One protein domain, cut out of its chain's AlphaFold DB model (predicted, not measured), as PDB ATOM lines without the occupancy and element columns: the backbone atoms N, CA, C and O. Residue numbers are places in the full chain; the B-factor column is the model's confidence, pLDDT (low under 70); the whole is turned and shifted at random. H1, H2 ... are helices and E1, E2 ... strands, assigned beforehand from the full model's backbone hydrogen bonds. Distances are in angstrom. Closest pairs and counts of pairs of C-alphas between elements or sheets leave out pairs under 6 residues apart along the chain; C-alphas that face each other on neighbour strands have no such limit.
ATOM      1  N   CYS A 127       5.946 -11.526 -15.924       46.69
ATOM      2  CA  CYS A 127       7.302 -11.907 -16.258       46.69
ATOM      3  C   CYS A 127       8.135 -10.937 -15.430       46.69
ATOM      4  O   CYS A 127       8.125  -9.732 -15.694       46.69
ATOM      5  N   ALA A 128       8.646 -11.427 -14.305       51.03
ATOM      6  CA  ALA A 128       9.331 -10.612 -13.339       51.03
ATOM      7  C   ALA A 128      10.534 -10.058 -14.087       51.03
ATOM      8  O   ALA A 128      11.512 -10.762 -14.319       51.03
ATOM      9  N   PHE A 129      10.436  -8.807 -14.533       50.50
ATOM     10  CA  PHE A 129      11.610  -7.997 -14.765       50.50
ATOM     11  C   PHE A 129      12.287  -7.987 -13.409       50.50
ATOM     12  O   PHE A 129      11.869  -7.250 -12.513       50.50
ATOM     13  N   TYR A 130      13.233  -8.903 -13.212       54.62
ATOM     14  CA  TYR A 130      14.055  -8.932 -12.026       54.62
ATOM     15  C   TYR A 130      14.679  -7.541 -11.981       54.62
ATOM     16  O   TYR A 130      15.516  -7.200 -12.819       54.62
ATOM     17  N   ARG A 131      14.177  -6.681 -11.084       55.91
ATOM     18  CA  ARG A 131      14.854  -5.436 -10.747       55.91
ATOM     19  C   ARG A 131      16.129  -5.896 -10.070       55.91
ATOM     20  O   ARG A 131      16.131  -6.168  -8.874       55.91
ATOM     21  N   GLY A 132      17.183  -6.066 -10.862       58.88
ATOM     22  CA  GLY A 132      18.520  -6.243 -10.325       58.88
ATOM     23  C   GLY A 132      18.869  -5.054  -9.430       58.88
ATOM     24  O   GLY A 132      18.209  -4.008  -9.464       58.88
ATOM     25  N   ILE A 133      19.920  -5.217  -8.635       58.44
ATOM     26  CA  ILE A 133      20.546  -4.139  -7.867       58.44
ATOM     27  C   ILE A 133      20.846  -3.001  -8.863       58.44
ATOM     28  O   ILE A 133      21.677  -3.159  -9.752       58.44
ATOM     29  N   GLY A 134      20.077  -1.906  -8.814       67.62
ATOM     30  CA  GLY A 134      20.126  -0.816  -9.805       67.62
ATOM     31  C   GLY A 134      18.854  -0.588 -10.637       67.62
ATOM     32  O   GLY A 134      18.846   0.291 -11.496       67.62
ATOM     33  N   GLY A 135      17.772  -1.343 -10.411       71.25
ATOM     34  CA  GLY A 135      16.422  -1.016 -10.901       71.25
ATOM     35  C   GLY A 135      16.212  -1.078 -12.419       71.25
ATOM     36  O   GLY A 135      15.110  -0.793 -12.892       71.25
ATOM     37  N   ARG A 136      17.231  -1.465 -13.194       68.19
ATOM     38  CA  ARG A 136      17.105  -1.669 -14.638       68.19
ATOM     39  C   ARG A 136      16.371  -2.988 -14.901       68.19
ATOM     40  O   ARG A 136      16.664  -3.978 -14.228       68.19
ATOM     41  N   PRO A 137      15.421  -3.022 -15.850       68.31
ATOM     42  CA  PRO A 137      14.756  -4.262 -16.215       68.31
ATOM     43  C   PRO A 137      15.796  -5.233 -16.788       68.31
ATOM     44  O   PRO A 137      16.482  -4.899 -17.754       68.31
ATOM     45  N   PHE A 138      15.930  -6.408 -16.166       62.72
ATOM     46  CA  PHE A 138      16.651  -7.543 -16.734       62.72
ATOM     47  C   PHE A 138      15.650  -8.500 -17.408       62.72
ATOM     48  O   PHE A 138      14.608  -8.789 -16.810       62.72
ATOM     49  N   PRO A 139      15.943  -9.011 -18.617       71.69
ATOM     50  CA  PRO A 139      17.124  -8.715 -19.434       71.69
ATOM     51  C   PRO A 139      17.112  -7.269 -19.958       71.69
ATOM     52  O   PRO A 139      16.029  -6.701 -20.131       71.69
ATOM     53  N   PRO A 140      18.292  -6.660 -20.202       69.06
ATOM     54  CA  PRO A 140      18.360  -5.337 -20.807       69.06
ATOM     55  C   PRO A 140      17.514  -5.324 -22.087       69.06
ATOM     56  O   PRO A 140      17.551  -6.291 -22.855       69.06
ATOM     57  N   PRO A 141      16.714  -4.266 -22.313       68.88
ATOM     58  CA  PRO A 141      15.835  -4.213 -23.465       68.88
ATOM     59  C   PRO A 141      16.666  -4.369 -24.734       68.88
ATOM     60  O   PRO A 141      17.593  -3.597 -24.976       68.88
ATOM     61  N   LEU A 142      16.310  -5.362 -25.546       68.31
ATOM     62  CA  LEU A 142      16.916  -5.572 -26.851       68.31
ATOM     63  C   LEU A 142      16.568  -4.361 -27.726       68.31
ATOM     64  O   LEU A 142      15.461  -4.258 -28.257       68.31
ATOM     65  N   THR A 143      17.497  -3.412 -27.841       64.44
ATOM     66  CA  THR A 143      17.341  -2.166 -28.613       64.44
ATOM     67  C   THR A 143      16.959  -2.447 -30.063       64.44
ATOM     68  O   THR A 143      16.150  -1.719 -30.639       64.44
ATOM     69  N   ILE A 144      17.439  -3.570 -30.598       61.50
ATOM     70  CA  ILE A 144      17.140  -4.084 -31.936       61.50
ATOM     71  C   ILE A 144      15.629  -4.297 -32.138       61.50
ATOM     72  O   ILE A 144      15.102  -3.943 -33.187       61.50
ATOM     73  N   LEU A 145      14.883  -4.745 -31.118       66.56
ATOM     74  CA  LEU A 145      13.431  -4.955 -31.240       66.56
ATOM     75  C   LEU A 145      12.650  -3.656 -31.480       66.56
ATOM     76  O   LEU A 145      11.556  -3.685 -32.045       66.56
ATOM     77  N   LYS A 146      13.188  -2.499 -31.067       68.00
ATOM     78  CA  LYS A 146      12.557  -1.199 -31.345       68.00
ATOM     79  C   LYS A 146      12.664  -0.827 -32.825       68.00
ATOM     80  O   LYS A 146      11.737  -0.224 -33.360       68.00
ATOM     81  N   LEU A 147      13.752  -1.222 -33.489       66.12
ATOM     82  CA  LEU A 147      13.946  -1.007 -34.926       66.12
ATOM     83  C   LEU A 147      12.955  -1.853 -35.738       66.12
ATOM     84  O   LEU A 147      12.356  -1.342 -36.686       66.12
ATOM     85  N   CYS A 148      12.682  -3.086 -35.289       63.44
ATOM     86  CA  CYS A 148      11.723  -3.997 -35.921       63.44
ATOM     87  C   CYS A 148      10.318  -3.392 -36.052       63.44
ATOM     88  O   CYS A 148       9.668  -3.558 -37.077       63.44
ATOM     89  N   LYS A 149       9.862  -2.630 -35.046       66.12
ATOM     90  CA  LYS A 149       8.521  -2.014 -35.046       66.12
ATOM     91  C   LYS A 149       8.315  -0.988 -36.155       66.12
ATOM     92  O   LYS A 149       7.183  -0.727 -36.542       66.12
ATOM     93  N   THR A 150       9.397  -0.385 -36.643       71.19
ATOM     94  CA  THR A 150       9.311   0.690 -37.638       71.19
ATOM     95  C   THR A 150       9.386   0.144 -39.067       71.19
ATOM     96  O   THR A 150       9.154   0.889 -40.014       71.19
ATOM     97  N   GLY A 151       9.753  -1.137 -39.239       72.38
ATOM     98  CA  GLY A 151      10.041  -1.753 -40.541       72.38
ATOM     99  C   GLY A 151      11.064  -0.994 -41.381       72.38
ATOM    100  O   GLY A 151      11.054  -1.080 -42.613       72.38
ATOM    101  N   LYS A 152      11.922  -0.222 -40.706       80.44
ATOM    102  CA  LYS A 152      13.045   0.475 -41.321       80.44
ATOM    103  C   LYS A 152      14.019  -0.569 -41.852       80.44
ATOM    104  O   LYS A 152      14.271  -1.572 -41.185       80.44
ATOM    105  N   ARG A 153      14.540  -0.327 -43.057       83.56
ATOM    106  CA  ARG A 153      15.639  -1.124 -43.603       83.56
ATOM    107  C   ARG A 153      16.842  -0.962 -42.681       83.56
ATOM    108  O   ARG A 153      17.115   0.148 -42.218       83.56
ATOM    109  N   PHE A 154      17.492  -2.071 -42.366       82.69
ATOM    110  CA  PHE A 154      18.678  -2.100 -41.532       82.69
ATOM    111  C   PHE A 154      19.854  -2.560 -42.396       82.69
ATOM    112  O   PHE A 154      19.849  -3.716 -42.833       82.69
ATOM    113  N   PRO A 155      20.819  -1.669 -42.678       87.75
ATOM    114  CA  PRO A 155      22.028  -2.056 -43.375       87.75
ATOM    115  C   PRO A 155      22.931  -2.857 -42.428       87.75
ATOM    116  O   PRO A 155      23.095  -2.503 -41.257       87.75
ATOM    117  N   TYR A 156      23.516  -3.934 -42.927       90.12
ATOM    118  CA  TYR A 156      24.485  -4.768 -42.229       90.12
ATOM    119  C   TYR A 156      25.571  -5.192 -43.209       90.12
ATOM    120  O   TYR A 156      25.352  -5.267 -44.412       90.12
ATOM    121  N   MET A 157      26.769  -5.424 -42.690       95.25
ATOM    122  CA  MET A 157      27.910  -5.785 -43.516       95.25
ATOM    123  C   MET A 157      28.069  -7.304 -43.512       95.25
ATOM    124  O   MET A 157      28.168  -7.907 -42.439       95.25
ATOM    125  N   THR A 158      28.082  -7.914 -44.688       95.50
ATOM    126  CA  THR A 158      28.334  -9.342 -44.893       95.50
ATOM    127  C   THR A 158      29.698  -9.530 -45.533       95.50
ATOM    128  O   THR A 158      30.148  -8.702 -46.322       95.50
ATOM    129  N   LEU A 159      30.398 -10.600 -45.161       96.31
ATOM    130  CA  LEU A 159      31.600 -11.015 -45.873       96.31
ATOM    131  C   LEU A 159      31.163 -11.903 -47.035       96.31
ATOM    132  O   LEU A 159      30.535 -12.935 -46.813       96.31
ATOM    133  N   ASN A 160      31.505 -11.509 -48.255       97.06
ATOM    134  CA  ASN A 160      31.419 -12.399 -49.399       97.06
ATOM    135  C   ASN A 160      32.664 -13.297 -49.391       97.06
ATOM    136  O   ASN A 160      33.775 -12.814 -49.609       97.06
ATOM    137  N   GLU A 161      32.478 -14.585 -49.101       97.19
ATOM    138  CA  GLU A 161      33.568 -15.564 -48.991       97.19
ATOM    139  C   GLU A 161      34.249 -15.851 -50.339       97.19
ATOM    140  O   GLU A 161      35.432 -16.183 -50.365       97.19
ATOM    141  N   GLU A 162      33.548 -15.680 -51.465       97.62
ATOM    142  CA  GLU A 162      34.104 -15.931 -52.802       97.62
ATOM    143  C   GLU A 162      35.110 -14.848 -53.201       97.62
ATOM    144  O   GLU A 162      36.164 -15.133 -53.769       97.62
ATOM    145  N   THR A 163      34.794 -13.592 -52.884       97.06
ATOM    146  CA  THR A 163      35.626 -12.433 -53.233       97.06
ATOM    147  C   THR A 163      36.487 -11.939 -52.073       97.06
ATOM    148  O   THR A 163      37.338 -11.075 -52.280       97.06
ATOM    149  N   ASN A 164      36.289 -12.463 -50.857       97.12
ATOM    150  CA  ASN A 164      36.877 -11.965 -49.607       97.12
ATOM    151  C   ASN A 164      36.667 -10.454 -49.392       97.12
ATOM    152  O   ASN A 164      37.513  -9.762 -48.822       97.12
ATOM    153  N   THR A 165      35.529  -9.925 -49.843       97.94
ATOM    154  CA  THR A 165      35.179  -8.505 -49.697       97.94
ATOM    155  C   THR A 165      33.950  -8.330 -48.825       97.94
ATOM    156  O   THR A 165      33.030  -9.145 -48.858       97.94
ATOM    157  N   PHE A 166      33.889  -7.219 -48.099       97.50
ATOM    158  CA  PHE A 166      32.689  -6.842 -47.368       97.50
ATOM    159  C   PHE A 166      31.664  -6.172 -48.284       97.50
ATOM    160  O   PHE A 166      31.997  -5.248 -49.027       97.50
ATOM    161  N   VAL A 167      30.416  -6.624 -48.201       97.06
ATOM    162  CA  VAL A 167      29.268  -6.072 -48.923       97.06
ATOM    163  C   VAL A 167      28.294  -5.489 -47.908       97.06
ATOM    164  O   VAL A 167      28.065  -6.061 -46.844       97.06
ATOM    165  N   LEU A 168      27.737  -4.318 -48.212       96.50
ATOM    166  CA  LEU A 168      26.658  -3.741 -47.423       96.50
ATOM    167  C   LEU A 168      25.329  -4.289 -47.941       96.50
ATOM    168  O   LEU A 168      24.893  -3.941 -49.036       96.50
ATOM    169  N   GLU A 169      24.689  -5.137 -47.151       95.00
ATOM    170  CA  GLU A 169      23.364  -5.672 -47.435       95.00
ATOM    171  C   GLU A 169      22.309  -4.951 -46.600       95.00
ATOM    172  O   GLU A 169      22.570  -4.469 -45.500       95.00
ATOM    173  N   GLU A 170      21.083  -4.885 -47.106       91.25
ATOM    174  CA  GLU A 170      19.956  -4.332 -46.364       91.25
ATOM    175  C   GLU A 170      18.944  -5.427 -46.050       91.25
ATOM    176  O   GLU A 170      18.359  -6.029 -46.951       91.25
ATOM    177  N   ILE A 171      18.662  -5.639 -44.763       85.50
ATOM    178  CA  ILE A 171      17.524  -6.456 -44.337       85.50
ATOM    179  C   ILE A 171      16.324  -5.573 -44.010       85.50
ATOM    180  O   ILE A 171      16.443  -4.476 -43.456       85.50
ATOM    181  N   ARG A 172      15.127  -6.075 -44.315       83.69
ATOM    182  CA  ARG A 172      13.865  -5.432 -43.947       83.69
ATOM    183  C   ARG A 172      13.027  -6.381 -43.111       83.69
ATOM    184  O   ARG A 172      12.644  -7.448 -43.575       83.69
ATOM    185  N   ILE A 173      12.684  -5.943 -41.905       77.81
ATOM    186  CA  ILE A 173      11.729  -6.652 -41.055       77.81
ATOM    187  C   ILE A 173      10.324  -6.170 -41.438       77.81
ATOM    188  O   ILE A 173      10.074  -4.961 -41.388       77.81
ATOM    189  N   PRO A 174       9.408  -7.060 -41.861       73.12
ATOM    190  CA  PRO A 174       8.049  -6.666 -42.208       73.12
ATOM    191  C   PRO A 174       7.345  -5.986 -41.029       73.12
ATOM    192  O   PRO A 174       7.376  -6.484 -39.907       73.12
ATOM    193  N   THR A 175       6.680  -4.857 -41.285       70.00
ATOM    194  CA  THR A 175       5.934  -4.097 -40.263       70.00
ATOM    195  C   THR A 175       4.697  -4.833 -39.749       70.00
ATOM    196  O   THR A 175       4.230  -4.543 -38.652       70.00
ATOM    197  N   GLN A 176       4.154  -5.757 -40.546       68.56
ATOM    198  CA  GLN A 176       2.866  -6.422 -40.323       68.56
ATOM    199  C   GLN A 176       3.006  -7.948 -40.193       68.56
ATOM    200  O   GLN A 176       2.156  -8.697 -40.658       68.56
ATOM    201  N   GLY A 177       4.101  -8.422 -39.593       66.12
ATOM    202  CA  GLY A 177       4.303  -9.841 -39.293       66.12
ATOM    203  C   GLY A 177       4.278 -10.096 -37.791       66.12
ATOM    204  O   GLY A 177       4.951  -9.397 -37.032       66.12
ATOM    205  N   PHE A 178       3.534 -11.108 -37.351       70.06
ATOM    206  CA  PHE A 178       3.666 -11.620 -35.993       70.06
ATOM    207  C   PHE A 178       4.792 -12.649 -35.981       70.06
ATOM    208  O   PHE A 178       4.777 -13.605 -36.752       70.06
ATOM    209  N   LEU A 179       5.784 -12.456 -35.110       79.00
ATOM    210  CA  LEU A 179       6.772 -13.492 -34.837       79.00
ATOM    211  C   LEU A 179       6.285 -14.328 -33.658       79.00
ATOM    212  O   LEU A 179       6.223 -13.839 -32.528       79.00
ATOM    213  N   ARG A 180       5.949 -15.592 -33.911       80.38
ATOM    214  CA  ARG A 180       5.654 -16.563 -32.859       80.38
ATOM    215  C   ARG A 180       6.967 -17.092 -32.303       80.38
ATOM    216  O   ARG A 180       7.784 -17.656 -33.027       80.38
ATOM    217  N   ALA A 181       7.166 -16.912 -31.004       86.50
ATOM    218  CA  ALA A 181       8.298 -17.481 -30.295       86.50
ATOM    219  C   ALA A 181       7.951 -18.878 -29.770       86.50
ATOM    220  O   ALA A 181       6.897 -19.070 -29.164       86.50
ATOM    221  N   SER A 182       8.849 -19.847 -29.943       86.44
ATOM    222  CA  SER A 182       8.771 -21.137 -29.253       86.44
ATOM    223  C   SER A 182      10.137 -21.547 -28.710       86.44
ATOM    224  O   SER A 182      11.179 -21.064 -29.159       86.44
ATOM    225  N   ARG A 183      10.154 -22.418 -27.701       91.31
ATOM    226  CA  ARG A 183      11.386 -23.036 -27.206       91.31
ATOM    227  C   ARG A 183      11.394 -24.504 -27.598       91.31
ATOM    228  O   ARG A 183      10.465 -25.231 -27.280       91.31
ATOM    229  N   SER A 184      12.473 -24.942 -28.237       88.88
ATOM    230  CA  SER A 184      12.730 -26.360 -28.508       88.88
ATOM    231  C   SER A 184      14.196 -26.657 -28.219       88.88
ATOM    232  O   SER A 184      15.057 -25.881 -28.641       88.88
ATOM    233  N   ASN A 185      14.489 -27.754 -27.520       88.44
ATOM    234  CA  ASN A 185      15.856 -28.159 -27.158       88.44
ATOM    235  C   ASN A 185      16.626 -27.069 -26.382       88.44
ATOM    236  O   ASN A 185      17.799 -26.816 -26.642       88.44
ATOM    237  N   GLY A 186      15.938 -26.340 -25.495       89.00
ATOM    238  CA  GLY A 186      16.522 -25.226 -24.736       89.00
ATOM    239  C   GLY A 186      16.842 -23.968 -25.558       89.00
ATOM    240  O   GLY A 186      17.302 -22.980 -24.989       89.00
ATOM    241  N   ARG A 187      16.573 -23.960 -26.870       84.25
ATOM    242  CA  ARG A 187      16.832 -22.828 -27.771       84.25
ATOM    243  C   ARG A 187      15.537 -22.106 -28.132       84.25
ATOM    244  O   ARG A 187      14.510 -22.745 -28.361       84.25
ATOM    245  N   LEU A 188      15.598 -20.776 -28.192       84.94
ATOM    246  CA  LEU A 188      14.510 -19.937 -28.689       84.94
ATOM    247  C   LEU A 188      14.473 -20.006 -30.219       84.94
ATOM    248  O   LEU A 188      15.499 -19.818 -30.870       84.94
ATOM    249  N   LYS A 189      13.295 -20.252 -30.779       87.56
ATOM    250  CA  LYS A 189      13.008 -20.206 -32.212       87.56
ATOM    251  C   LYS A 189      11.926 -19.162 -32.467       87.56
ATOM    252  O   LYS A 189      10.997 -19.036 -31.671       87.56
ATOM    253  N   LEU A 190      12.062 -18.415 -33.558       83.56
ATOM    254  CA  LEU A 190      11.092 -17.419 -34.004       83.56
ATOM    255  C   LEU A 190      10.527 -17.860 -35.355       83.56
ATOM    256  O   LEU A 190      11.294 -18.194 -36.256       83.56
ATOM    257  N   PHE A 191       9.205 -17.854 -35.483       81.44
ATOM    258  CA  PHE A 191       8.475 -18.233 -36.691       81.44
ATOM    259  C   PHE A 191       7.644 -17.050 -37.167       81.44
ATOM    260  O   PHE A 191       7.052 -16.354 -36.346       81.44
ATOM    261  N   HIS A 192       7.562 -16.835 -38.477       76.56
ATOM    262  CA  HIS A 192       6.536 -15.958 -39.034       76.56
ATOM    263  C   HIS A 192       5.179 -16.650 -38.889       76.56
ATOM    264  O   HIS A 192       5.006 -17.744 -39.415       76.56
ATOM    265  N   ALA A 193       4.249 -16.030 -38.170       76.56
ATOM    266  CA  ALA A 193       2.874 -16.494 -38.063       76.56
ATOM    267  C   ALA A 193       1.985 -15.675 -39.001       76.56
ATOM    268  O   ALA A 193       2.078 -14.439 -39.032       76.56
ATOM    269  N   HIS A 194       1.124 -16.357 -39.754       75.31
ATOM    270  CA  HIS A 194       0.076 -15.681 -40.507       75.31
ATOM    271  C   HIS A 194      -0.994 -15.175 -39.520       75.31
ATOM    272  O   HIS A 194      -1.313 -15.892 -38.573       75.31
ATOM    273  N   PRO A 195      -1.562 -13.965 -39.692       67.94
ATOM    274  CA  PRO A 195      -2.594 -13.440 -38.791       67.94
ATOM    275  C   PRO A 195      -3.779 -14.398 -38.590       67.94
ATOM    276  O   PRO A 195      -4.328 -14.455 -37.493       67.94
ATOM    277  N   ASP A 196      -4.115 -15.183 -39.614       69.69
ATOM    278  CA  ASP A 196      -5.238 -16.128 -39.585       69.69
ATOM    279  C   ASP A 196      -4.944 -17.388 -38.741       69.69
ATOM    280  O   ASP A 196      -5.865 -18.002 -38.220       69.69
ATOM    281  N   GLU A 197      -3.671 -17.745 -38.538       64.31
ATOM    282  CA  GLU A 197      -3.247 -18.927 -37.760       64.31
ATOM    283  C   GLU A 197      -3.155 -18.649 -36.248       64.31
ATOM    284  O   GLU A 197      -3.014 -19.561 -35.437       64.31
ATOM    285  N   ILE A 198      -3.192 -17.376 -35.848       57.88
ATOM    286  CA  ILE A 198      -2.994 -16.949 -34.451       57.88
ATOM    287  C   ILE A 198      -4.274 -17.127 -33.620       57.88
ATOM    288  O   ILE A 198      -4.220 -17.100 -32.392       57.88
ATOM    289  N   LEU A 199      -5.423 -17.325 -34.272       57.47
ATOM    290  CA  LEU A 199      -6.727 -17.422 -33.616       57.47
ATOM    291  C   LEU A 199      -7.052 -18.817 -33.056       57.47
ATOM    292  O   LEU A 199      -8.040 -18.936 -32.342       57.47
ATOM    293  N   GLU A 200      -6.252 -19.848 -33.348       56.88
ATOM    294  CA  GLU A 200      -6.593 -21.232 -32.976       56.88
ATOM    295  C   GLU A 200      -5.881 -21.769 -31.723       56.88
ATOM    296  O   GLU A 200      -6.188 -22.870 -31.275       56.88
ATOM    297  N   ASP A 201      -4.941 -21.026 -31.131       52.44
ATOM    298  CA  ASP A 201      -4.127 -21.536 -30.020       52.44
ATOM    299  C   ASP A 201      -4.212 -20.608 -28.797       52.44
ATOM    300  O   ASP A 201      -3.400 -19.688 -28.619       52.44
ATOM    301  N   ASP A 202      -5.206 -20.883 -27.945       53.16
ATOM    302  CA  ASP A 202      -5.578 -20.157 -26.713       53.16
ATOM    303  C   ASP A 202      -4.440 -20.016 -25.670       53.16
ATOM    304  O   ASP A 202      -4.612 -19.375 -24.633       53.16
ATOM    305  N   ASN A 203      -3.251 -20.572 -25.937       51.72
ATOM    306  CA  ASN A 203      -2.072 -20.524 -25.064       51.72
ATOM    307  C   ASN A 203      -0.861 -19.767 -25.649       51.72
ATOM    308  O   ASN A 203       0.227 -19.796 -25.061       51.72
TER     309      ASN A 203
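Overview. This is residues 127 to 203 of the 230 residues of an uncharacterized protein of Tripterygium wilfordii (UniProt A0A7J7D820). Two separate two-stranded hairpins, E1 with E2 and E3 with E4, are strung along an open chain without a shared core. The short helix H1 comes before the first hairpin and the short helix H2 after the second, while a long stretch with no named element, residues 127 to 142, leads in. The printed part has 77 residues, in the order H1, E1, E2, E3, E4, H2, with both sheets antiparallel; the class is mixed, helices and strands. It is only just extended, close to loose, with a radius of gyration of the C-alphas of 17.4 A and spans of 47 by 42 by 30 A.

Arrangement. Start at residues 130 to 131, which pair antiparallel with residues 137 to 138. Next come H1, residues 143 to 148, and the hairpin of E1, residues 153 to 160, and E2, residues 165 to 172, antiparallel at 150 degrees; look for N 156 and O 169, 2.8 A apart. H1 and E2 are only just apart, 8.4 A at the closest. The hairpin of E3, residues 178 to 184, and E4, residues 187 to 193, is antiparallel at 149 degrees, with N 182 and O 189 at 2.9 A. E2 and E3 are apart. In H2, residues 195 to 200, 0 of 2 O i to N i+4 pairs and 0 of 3 O i to N i+3 pairs are within hydrogen-bond range; in H1, 1 of 2 O i to N i+4 pairs is.

Along the chain. Find C-alpha 143 at (17.341, -2.166, -28.613), where H1 begins its 9.4 A. E1 measures 20.2 A, E2 22.3 A, E3 18.9 A and E4 18.5 A. H2, 10.5 A, ends at C-alpha 200, (-6.593, -21.232, -32.976).

Size, cuts and confidence. The C-alphas of Thr 163 and Asp 202 are the farthest apart, 49.6 A. The printed part has no cut, and the five links between named elements are tight. Residues 183 to 188 stand free. Mean pLDDT of the printed part is 75.7; 32 residues are under 70, among them 140 to 149 and 195 to 203.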